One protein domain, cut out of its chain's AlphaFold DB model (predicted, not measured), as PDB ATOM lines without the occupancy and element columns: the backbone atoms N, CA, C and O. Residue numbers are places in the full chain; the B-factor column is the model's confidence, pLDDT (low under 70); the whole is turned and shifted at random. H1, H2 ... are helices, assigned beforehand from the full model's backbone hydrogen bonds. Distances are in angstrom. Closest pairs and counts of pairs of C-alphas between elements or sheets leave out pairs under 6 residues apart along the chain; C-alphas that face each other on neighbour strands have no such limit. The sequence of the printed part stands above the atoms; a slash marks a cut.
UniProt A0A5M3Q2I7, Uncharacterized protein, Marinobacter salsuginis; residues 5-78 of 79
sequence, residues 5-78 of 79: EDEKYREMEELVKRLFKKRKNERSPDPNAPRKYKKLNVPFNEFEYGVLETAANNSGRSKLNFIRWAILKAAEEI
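What this domain is: This is residues 5 to 78 of the 79 residues of an uncharacterized protein of Marinobacter salsuginis (UniProt A0A5M3Q2I7). A lone helix, H1, sticks out at one end, and a long stretch without named elements, residues 24 to 45, leads to an L-shaped corner of two helices, H2 and H3, at the other. The printed part has 74 residues with three named helices, H1, H2, H3 in order, and no named strand: all helix. It is extended, with a radius of gyration of the C-alphas of 20.8 A and spans of 63 by 28 by 25 A.

Where its parts are: H1, residues 5 to 23, begins at C-alpha 5 (-21.794, 2.666, -27.705) and is 27.6 A long. H2, residues 46 to 58, measures 18.3 A. H3, residues 63 to 78, measures 22.6 A and ends at C-alpha 78 (18.955, -14.573, -18.729).

How they stand to each other: H1 is apart from H2 and H3. Residues 52 to 57 of H2 touch residues 63 to 67 of H3; the closest C-alphas, of Ala 56 and Lys 63, are 5.2 A apart. Their lines are about perpendicular, at 90 degrees. Every O i to N i+4 pair is within hydrogen-bond range in H1 and H2, and 11 of 12 in H3.

The domain as a whole: The farthest C-alphas, of Glu 5 and Asn 58, are 64.6 A apart. The printed part has no cut. The link from H1 to H2 is long. Residues 21 to 27 have pLDDT under 70.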
ATOM      1  N   GLU A   5     -22.696   3.522 -28.475       73.38
ATOM      2  CA  GLU A   5     -21.794   2.666 -27.705       73.38
ATOM      3  C   GLU A   5     -20.528   2.310 -28.492       73.38
ATOM      4  O   GLU A   5     -19.430   2.416 -27.947       73.38
ATOM      5  N   ASP A   6     -20.646   1.982 -29.779       78.31
ATOM      6  CA  ASP A   6     -19.501   1.653 -30.641       78.31
ATOM      7  C   ASP A   6     -18.521   2.831 -30.774       78.31
ATOM      8  O   ASP A   6     -17.302   2.646 -30.795       78.31
ATOM      9  N   GLU A   7     -19.043   4.058 -30.819       82.31
ATOM     10  CA  GLU A   7     -18.233   5.279 -30.868       82.31
ATOM     11  C   GLU A   7     -17.445   5.479 -29.564       82.31
ATOM     12  O   GLU A   7     -16.234   5.708 -29.591       82.31
ATOM     13  N   LYS A   8     -18.090   5.240 -28.416       86.25
ATOM     14  CA  LYS A   8     -17.452   5.280 -27.093       86.25
ATOM     15  C   LYS A   8     -16.336   4.238 -26.953       86.25
ATOM     16  O   LYS A   8     -15.280   4.546 -26.398       86.25
ATOM     17  N   TYR A   9     -16.530   3.013 -27.452       83.69
ATOM     18  CA  TYR A   9     -15.477   1.987 -27.439       83.69
ATOM     19  C   TYR A   9     -14.282   2.395 -28.307       83.69
ATOM     20  O   TYR A   9     -13.133   2.227 -27.894       83.69
ATOM     21  N   ARG A  10     -14.543   3.008 -29.463       86.56
ATOM     22  CA  ARG A  10     -13.501   3.500 -30.371       86.56
ATOM     23  C   ARG A  10     -12.671   4.625 -29.750       86.56
ATOM     24  O   ARG A  10     -11.443   4.600 -29.836       86.56
ATOM     25  N   GLU A  11     -13.320   5.572 -29.075       91.31
ATOM     26  CA  GLU A  11     -12.646   6.642 -28.330       91.31
ATOM     27  C   GLU A  11     -11.812   6.099 -27.161       91.31
ATOM     28  O   GLU A  11     -10.682   6.543 -26.937       91.31
ATOM     29  N   MET A  12     -12.327   5.096 -26.442       88.94
ATOM     30  CA  MET A  12     -11.590   4.436 -25.364       88.94
ATOM     31  C   MET A  12     -10.351   3.698 -25.878       88.94
ATOM     32  O   MET A  12      -9.282   3.812 -25.276       88.94
ATOM     33  N   GLU A  13     -10.447   2.993 -27.006       89.81
ATOM     34  CA  GLU A  13      -9.286   2.356 -27.634       89.81
ATOM     35  C   GLU A  13      -8.231   3.373 -28.081       89.81
ATOM     36  O   GLU A  13      -7.032   3.159 -27.880       89.81
ATOM     37  N   GLU A  14      -8.657   4.488 -28.676       92.44
ATOM     38  CA  GLU A  14      -7.783   5.599 -29.057       92.44
ATOM     39  C   GLU A  14      -7.058   6.189 -27.843       92.44
ATOM     40  O   GLU A  14      -5.842   6.412 -27.881       92.44
ATOM     41  N   LEU A  15      -7.781   6.410 -26.745       88.44
ATOM     42  CA  LEU A  15      -7.240   6.975 -25.514       88.44
ATOM     43  C   LEU A  15      -6.235   6.022 -24.859       88.44
ATOM     44  O   LEU A  15      -5.134   6.441 -24.491       88.44
ATOM     45  N   VAL A  16      -6.553   4.726 -24.808       86.19
ATOM     46  CA  VAL A  16      -5.640   3.669 -24.359       86.19
ATOM     47  C   VAL A  16      -4.382   3.640 -25.237       86.19
ATOM     48  O   VAL A  16      -3.269   3.722 -24.712       86.19
ATOM     49  N   LYS A  17      -4.520   3.635 -26.570       85.69
ATOM     50  CA  LYS A  17      -3.382   3.681 -27.507       85.69
ATOM     51  C   LYS A  17      -2.511   4.921 -27.296       85.69
ATOM     52  O   LYS A  17      -1.284   4.803 -27.296       85.69
ATOM     53  N   ARG A  18      -3.100   6.100 -27.064       84.75
ATOM     54  CA  ARG A  18      -2.353   7.339 -26.766       84.75
ATOM     55  C   ARG A  18      -1.616   7.260 -25.432       84.75
ATOM     56  O   ARG A  18      -0.449   7.646 -25.373       84.75
ATOM     57  N   LEU A  19      -2.247   6.726 -24.385       78.88
ATOM     58  CA  LEU A  19      -1.614   6.526 -23.077       78.88
ATOM     59  C   LEU A  19      -0.420   5.567 -23.167       78.88
ATOM     60  O   LEU A  19       0.652   5.875 -22.644       78.88
ATOM     61  N   PHE A  20      -0.567   4.451 -23.885       73.12
ATOM     62  CA  PHE A  20       0.526   3.503 -24.114       73.12
ATOM     63  C   PHE A  20       1.638   4.094 -24.994       73.12
ATOM     64  O   PHE A  20       2.818   3.934 -24.681       73.12
ATOM     65  N   LYS A  21       1.297   4.846 -26.050       68.25
ATOM     66  CA  LYS A  21       2.277   5.528 -26.913       68.25
ATOM     67  C   LYS A  21       3.060   6.609 -26.162       68.25
ATOM     68  O   LYS A  21       4.256   6.752 -26.390       68.25
ATOM     69  N   LYS A  22       2.427   7.317 -25.218       58.69
ATOM     70  CA  LYS A  22       3.083   8.328 -24.372       58.69
ATOM     71  C   LYS A  22       4.160   7.725 -23.460       58.69
ATOM     72  O   LYS A  22       5.172   8.379 -23.242       58.69
ATOM     73  N   ARG A  23       3.995   6.476 -22.997       59.19
ATOM     74  CA  ARG A  23       5.049   5.741 -22.263       59.19
ATOM     75  C   ARG A  23       6.205   5.280 -23.158       59.19
ATOM     76  O   ARG A  23       7.311   5.105 -22.675       59.19
ATOM     77  N   LYS A  24       5.980   5.109 -24.465       52.09
ATOM     78  CA  LYS A  24       7.025   4.690 -25.420       52.09
ATOM     79  C   LYS A  24       8.001   5.803 -25.830       52.09
ATOM     80  O   LYS A  24       8.995   5.495 -26.471       52.09
ATOM     81  N   ASN A  25       7.760   7.055 -25.433       52.53
ATOM     82  CA  ASN A  25       8.715   8.164 -25.581       52.53
ATOM     83  C   ASN A  25       9.602   8.339 -24.332       52.53
ATOM     84  O   ASN A  25       9.988   9.453 -23.974       52.53
ATOM     85  N   GLU A  26       9.924   7.244 -23.650       58.75
ATOM     86  CA  GLU A  26      10.963   7.237 -22.630       58.75
ATOM     87  C   GLU A  26      12.317   7.223 -23.342       58.75
ATOM     88  O   GLU A  26      12.682   6.260 -24.015       58.75
ATOM     89  N   ARG A  27      13.054   8.333 -23.228       66.69
ATOM     90  CA  ARG A  27      14.485   8.369 -23.547       66.69
ATOM     91  C   ARG A  27      15.139   7.142 -22.917       66.69
ATOM     92  O   ARG A  27      14.837   6.838 -21.761       66.69
ATOM     93  N   SER A  28      16.023   6.470 -23.654       78.50
ATOM     94  CA  SER A  28      16.803   5.360 -23.112       78.50
ATOM     95  C   SER A  28      17.384   5.768 -21.753       78.50
ATOM     96  O   SER A  28      17.960   6.857 -21.656       78.50
ATOM     97  N   PRO A  29      17.172   4.969 -20.695       80.38
ATOM     98  CA  PRO A  29      17.615   5.336 -19.361       80.38
ATOM     99  C   PRO A  29      19.137   5.505 -19.351       80.38
ATOM    100  O   PRO A  29      19.864   4.636 -19.827       80.38
ATOM    101  N   ASP A  30      19.611   6.634 -18.818       86.56
ATOM    102  CA  ASP A  30      21.042   6.899 -18.669       86.56
ATOM    103  C   ASP A  30      21.628   5.978 -17.578       86.56
ATOM    104  O   ASP A  30      21.212   6.075 -16.416       86.56
ATOM    105  N   PRO A  31      22.595   5.097 -17.905       84.88
ATOM    106  CA  PRO A  31      23.206   4.185 -16.936       84.88
ATOM    107  C   PRO A  31      23.985   4.908 -15.826       84.88
ATOM    108  O   PRO A  31      24.204   4.330 -14.758       84.88
ATOM    109  N   ASN A  32      24.375   6.167 -16.047       87.25
ATOM    110  CA  ASN A  32      25.096   6.993 -15.078       87.25
ATOM    111  C   ASN A  32      24.174   7.912 -14.264       87.25
ATOM    112  O   ASN A  32      24.654   8.688 -13.433       87.25
ATOM    113  N   ALA A  33      22.853   7.818 -14.456       90.69
ATOM    114  CA  ALA A  33      21.899   8.643 -13.732       90.69
ATOM    115  C   ALA A  33      22.018   8.464 -12.200       90.69
ATOM    116  O   ALA A  33      22.309   7.368 -11.701       90.69
ATOM    117  N   PRO A  34      21.728   9.515 -11.406       91.44
ATOM    118  CA  PRO A  34      21.720   9.409  -9.952       91.44
ATOM    119  C   PRO A  34      20.782   8.300  -9.459       91.44
ATOM    120  O   PRO A  34      19.648   8.163  -9.924       91.44
ATOM    121  N   ARG A  35      21.216   7.543  -8.443       90.25
ATOM    122  CA  ARG A  35      20.516   6.354  -7.910       90.25
ATOM    123  C   ARG A  35      19.335   6.730  -6.994       90.25
ATOM    124  O   ARG A  35      19.242   6.255  -5.866       90.25
ATOM    125  N   LYS A  36      18.456   7.619  -7.468       91.31
ATOM    126  CA  LYS A  36      17.316   8.198  -6.728       91.31
ATOM    127  C   LYS A  36      15.944   7.876  -7.330       91.31
ATOM    128  O   LYS A  36      14.955   8.450  -6.898       91.31
ATOM    129  N   TYR A  37      15.880   6.983  -8.321       91.50
ATOM    130  CA  TYR A  37      14.636   6.670  -9.029       91.50
ATOM    131  C   TYR A  37      13.636   5.889  -8.160       91.50
ATOM    132  O   TYR A  37      12.540   6.374  -7.893       91.50
ATOM    133  N   LYS A  38      14.012   4.695  -7.689       92.38
ATOM    134  CA  LYS A  38      13.204   3.849  -6.793       92.38
ATOM    135  C   LYS A  38      14.106   3.124  -5.796       92.38
ATOM    136  O   LYS A  38      15.299   2.951  -6.053       92.38
ATOM    137  N   LYS A  39      13.539   2.713  -4.659       93.69
ATOM    138  CA  LYS A  39      14.221   1.925  -3.620       93.69
ATOM    139  C   LYS A  39      13.605   0.529  -3.534       93.69
ATOM    140  O   LYS A  39      12.413   0.375  -3.779       93.69
ATOM    141  N   LEU A  40      14.424  -0.449  -3.164       91.06
ATOM    142  CA  LEU A  40      14.015  -1.824  -2.892       91.06
ATOM    143  C   LEU A  40      14.302  -2.130  -1.418       91.06
ATOM    144  O   LEU A  40      15.377  -1.779  -0.932       91.06
ATOM    145  N   ASN A  41      13.352  -2.761  -0.730       95.12
ATOM    146  CA  ASN A  41      13.560  -3.314   0.604       95.12
ATOM    147  C   ASN A  41      13.588  -4.840   0.488       95.12
ATOM    148  O   ASN A  41      12.602  -5.425   0.047       95.12
ATOM    149  N   VAL A  42      14.716  -5.454   0.840       93.19
ATOM    150  CA  VAL A  42      14.904  -6.909   0.802       93.19
ATOM    151  C   VAL A  42      15.426  -7.339   2.169       93.19
ATOM    152  O   VAL A  42      16.568  -7.001   2.492       93.19
ATOM    153  N   PRO A  43      14.613  -8.016   2.995       96.50
ATOM    154  CA  PRO A  43      15.119  -8.638   4.206       96.50
ATOM    155  C   PRO A  43      16.017  -9.823   3.832       96.50
ATOM    156  O   PRO A  43      15.699 -10.569   2.910       96.50
ATOM    157  N   PHE A  44      17.116  -9.985   4.565       97.31
ATOM    158  CA  PHE A  44      18.032 -11.116   4.442       97.31
ATOM    159  C   PHE A  44      18.013 -11.919   5.734       97.31
ATOM    160  O   PHE A  44      17.944 -11.337   6.822       97.31
ATOM    161  N   ASN A  45      18.117 -13.240   5.624       98.56
ATOM    162  CA  ASN A  45      18.538 -14.046   6.762       98.56
ATOM    163  C   ASN A  45      20.060 -13.921   6.985       98.56
ATOM    164  O   ASN A  45      20.786 -13.345   6.171       98.56
ATOM    165  N   GLU A  46      20.548 -14.449   8.108       98.50
ATOM    166  CA  GLU A  46      21.963 -14.352   8.490       98.50
ATOM    167  C   GLU A  46      22.899 -14.978   7.447       98.50
ATOM    168  O   GLU A  46      23.911 -14.381   7.081       98.50
ATOM    169  N   PHE A  47      22.528 -16.144   6.915       98.62
ATOM    170  CA  PHE A  47      23.307 -16.843   5.900       98.62
ATOM    171  C   PHE A  47      23.435 -16.015   4.613       98.62
ATOM    172  O   PHE A  47      24.541 -15.779   4.128       98.62
ATOM    173  N   GLU A  48      22.318 -15.518   4.080       98.44
ATOM    174  CA  GLU A  48      22.289 -14.699   2.866       98.44
ATOM    175  C   GLU A  48      23.077 -13.399   3.043       98.44
ATOM    176  O   GLU A  48      23.813 -12.980   2.145       98.44
ATOM    177  N   TYR A  49      22.953 -12.771   4.216       98.19
ATOM    178  CA  TYR A  49      23.703 -11.563   4.521       98.19
ATOM    179  C   TYR A  49      25.208 -11.849   4.591       98.19
ATOM    180  O   TYR A  49      25.986 -11.111   3.990       98.19
ATOM    181  N   GLY A  50      25.623 -12.951   5.223       98.50
ATOM    182  CA  GLY A  50      27.026 -13.376   5.271       98.50
ATOM    183  C   GLY A  50      27.626 -13.648   3.886       98.50
ATOM    184  O   GLY A  50      28.756 -13.233   3.598       98.50
ATOM    185  N   VAL A  51      26.852 -14.263   2.984       98.38
ATOM    186  CA  VAL A  51      27.243 -14.439   1.573       98.38
ATOM    187  C   VAL A  51      27.433 -13.081   0.893       98.38
ATOM    188  O   VAL A  51      28.456 -12.857   0.241       98.38
ATOM    189  N   LEU A  52      26.496 -12.145   1.086       98.19
ATOM    190  CA  LEU A  52      26.600 -10.783   0.559       98.19
ATOM    191  C   LEU A  52      27.840 -10.054   1.094       98.19
ATOM    192  O   LEU A  52      28.525  -9.383   0.322       98.19
ATOM    193  N   GLU A  53      28.140 -10.156   2.391       98.31
ATOM    194  CA  GLU A  53      29.319  -9.510   2.973       98.31
ATOM    195  C   GLU A  53      30.611 -10.037   2.359       98.31
ATOM    196  O   GLU A  53      31.440  -9.246   1.902       98.31
ATOM    197  N   THR A  54      30.746 -11.359   2.307       98.50
ATOM    198  CA  THR A  54      31.935 -12.031   1.778       98.50
ATOM    199  C   THR A  54      32.141 -11.686   0.307       98.50
ATOM    200  O   THR A  54      33.230 -11.274  -0.093       98.50
ATOM    201  N   ALA A  55      31.087 -11.781  -0.505       98.25
ATOM    202  CA  ALA A  55      31.174 -11.500  -1.933       98.25
ATOM    203  C   ALA A  55      31.457 -10.015  -2.220       98.25
ATOM    204  O   ALA A  55      32.288  -9.694  -3.075       98.25
ATOM    205  N   ALA A  56      30.833  -9.098  -1.471       98.44
ATOM    206  CA  ALA A  56      31.110  -7.669  -1.581       98.44
ATOM    207  C   ALA A  56      32.588  -7.367  -1.278       98.44
ATOM    208  O   ALA A  56      33.254  -6.738  -2.105       98.44
ATOM    209  N   ASN A  57      33.116  -7.906  -0.173       98.06
ATOM    210  CA  ASN A  57      34.512  -7.744   0.231       98.06
ATOM    211  C   ASN A  57      35.484  -8.296  -0.822       98.06
ATOM    212  O   ASN A  57      36.360  -7.566  -1.283       98.06
ATOM    213  N   ASN A  58      35.283  -9.539  -1.270       98.12
ATOM    214  CA  ASN A  58      36.145 -10.182  -2.271       98.12
ATOM    215  C   ASN A  58      36.142  -9.439  -3.612       98.12
ATOM    216  O   ASN A  58      37.129  -9.445  -4.341       98.12
ATOM    217  N   SER A  59      35.032  -8.779  -3.941       96.88
ATOM    218  CA  SER A  59      34.895  -8.002  -5.170       96.88
ATOM    219  C   SER A  59      35.418  -6.560  -5.063       96.88
ATOM    220  O   SER A  59      35.354  -5.830  -6.055       96.88
ATOM    221  N   GLY A  60      35.862  -6.117  -3.877       97.44
ATOM    222  CA  GLY A  60      36.264  -4.731  -3.609       97.44
ATOM    223  C   GLY A  60      35.115  -3.716  -3.704       97.44
ATOM    224  O   GLY A  60      35.348  -2.536  -3.959       97.44
ATOM    225  N   ARG A  61      33.860  -4.157  -3.551       97.38
ATOM    226  CA  ARG A  61      32.658  -3.319  -3.685       97.38
ATOM    227  C   ARG A  61      31.959  -3.170  -2.341       97.38
ATOM    228  O   ARG A  61      31.955  -4.074  -1.515       97.38
ATOM    229  N   SER A  62      31.264  -2.052  -2.139       97.94
ATOM    230  CA  SER A  62      30.296  -1.969  -1.040       97.94
ATOM    231  C   SER A  62      29.120  -2.917  -1.294       97.94
ATOM    232  O   SER A  62      28.772  -3.166  -2.447       97.94
ATOM    233  N   LYS A  63      28.442  -3.392  -0.244       97.25
ATOM    234  CA  LYS A  63      27.312  -4.339  -0.366       97.25
ATOM    235  C   LYS A  63      26.228  -3.845  -1.330       97.25
ATOM    236  O   LYS A  63      25.781  -4.567  -2.215       97.25
ATOM    237  N   LEU A  64      25.869  -2.562  -1.230       95.62
ATOM    238  CA  LEU A  64      24.898  -1.939  -2.135       95.62
ATOM    239  C   LEU A  64      25.418  -1.810  -3.571       95.62
ATOM    240  O   LEU A  64      24.625  -1.818  -4.508       95.62
ATOM    241  N   ASN A  65      26.718  -1.605  -3.783       96.00
ATOM    242  CA  ASN A  65      27.283  -1.608  -5.132       96.00
ATOM    243  C   ASN A  65      27.304  -3.033  -5.705       96.00
ATOM    244  O   ASN A  65      26.876  -3.221  -6.841       96.00
ATOM    245  N   PHE A  66      27.693  -4.012  -4.888       98.00
ATOM    246  CA  PHE A  66      27.719  -5.423  -5.239       98.00
ATOM    247  C   PHE A  66      26.346  -5.930  -5.681       98.00
ATOM    248  O   PHE A  66      26.246  -6.446  -6.785       98.00
ATOM    249  N   ILE A  67      25.277  -5.689  -4.909       96.44
ATOM    250  CA  ILE A  67      23.908  -6.091  -5.292       96.44
ATOM    251  C   ILE A  67      23.537  -5.527  -6.669       96.44
ATOM    252  O   ILE A  67      22.989  -6.227  -7.513       96.44
ATOM    253  N   ARG A  68      23.857  -4.255  -6.926       95.00
ATOM    254  CA  ARG A  68      23.522  -3.613  -8.204       95.00
ATOM    255  C   ARG A  68      24.321  -4.195  -9.366       95.00
ATOM    256  O   ARG A  68      23.767  -4.359 -10.444       95.00
ATOM    257  N   TRP A  69      25.600  -4.487  -9.151       96.19
ATOM    258  CA  TRP A  69      26.436  -5.172 -10.133       96.19
ATOM    259  C   TRP A  69      25.937  -6.600 -10.397       96.19
ATOM    260  O   TRP A  69      25.802  -6.981 -11.554       96.19
ATOM    261  N   ALA A  70      25.586  -7.342  -9.345       96.44
ATOM    262  CA  ALA A  70      25.094  -8.712  -9.432       96.44
ATOM    263  C   ALA A  70      23.771  -8.801 -10.203       96.44
ATOM    264  O   ALA A  70      23.625  -9.684 -11.034       96.44
ATOM    265  N   ILE A  71      22.842  -7.857 -10.001       95.06
ATOM    266  CA  ILE A  71      21.590  -7.792 -10.776       95.06
ATOM    267  C   ILE A  71      21.875  -7.633 -12.273       95.06
ATOM    268  O   ILE A  71      21.261  -8.318 -13.083       95.06
ATOM    269  N   LEU A  72      22.796  -6.737 -12.646       94.75
ATOM    270  CA  LEU A  72      23.145  -6.529 -14.054       94.75
ATOM    271  C   LEU A  72      23.823  -7.765 -14.650       94.75
ATOM    272  O   LEU A  72      23.481  -8.158 -15.756       94.75
ATOM    273  N   LYS A  73      24.726  -8.406 -13.901       95.62
ATOM    274  CA  LYS A  73      25.396  -9.634 -14.342       95.62
ATOM    275  C   LYS A  73      24.435 -10.806 -14.503       95.62
ATOM    276  O   LYS A  73      24.452 -11.446 -15.541       95.62
ATOM    277  N   ALA A  74      23.557 -11.029 -13.532       95.94
ATOM    278  CA  ALA A  74      22.531 -12.062 -13.629       95.94
ATOM    279  C   ALA A  74      21.561 -11.799 -14.793       95.94
ATOM    280  O   ALA A  74      21.100 -12.739 -15.430       95.94
ATOM    281  N   ALA A  75      21.256 -10.531 -15.097       95.19
ATOM    282  CA  ALA A  75      20.431 -10.199 -16.254       95.19
ATOM    283  C   ALA A  75      21.105 -10.600 -17.578       95.19
ATOM    284  O   ALA A  75      20.425 -11.181 -18.413       95.19
ATOM    285  N   GLU A  76      22.418 -10.371 -17.734       94.88
ATOM    286  CA  GLU A  76      23.188 -10.802 -18.921       94.88
ATOM    287  C   GLU A  76      23.111 -12.320 -19.171       94.88
ATOM    288  O   GLU A  76      23.263 -12.758 -20.305       94.88
ATOM    289  N   GLU A  77      22.892 -13.131 -18.134       93.88
ATOM    290  CA  GLU A  77      22.786 -14.593 -18.258       93.88
ATOM    291  C   GLU A  77      21.386 -15.066 -18.678       93.88
ATOM    292  O   GLU A  77      21.225 -16.193 -19.146       93.88
ATOM    293  N   ILE A  78      20.364 -14.225 -18.493       92.25
ATOM    294  CA  ILE A  78      18.955 -14.573 -18.729       92.25
ATOM    295  C   ILE A  78      18.424 -13.933 -20.024       92.25
ATOM    296  O   ILE A  78      17.440 -14.422 -20.582       92.25
TER     297      ILE A  78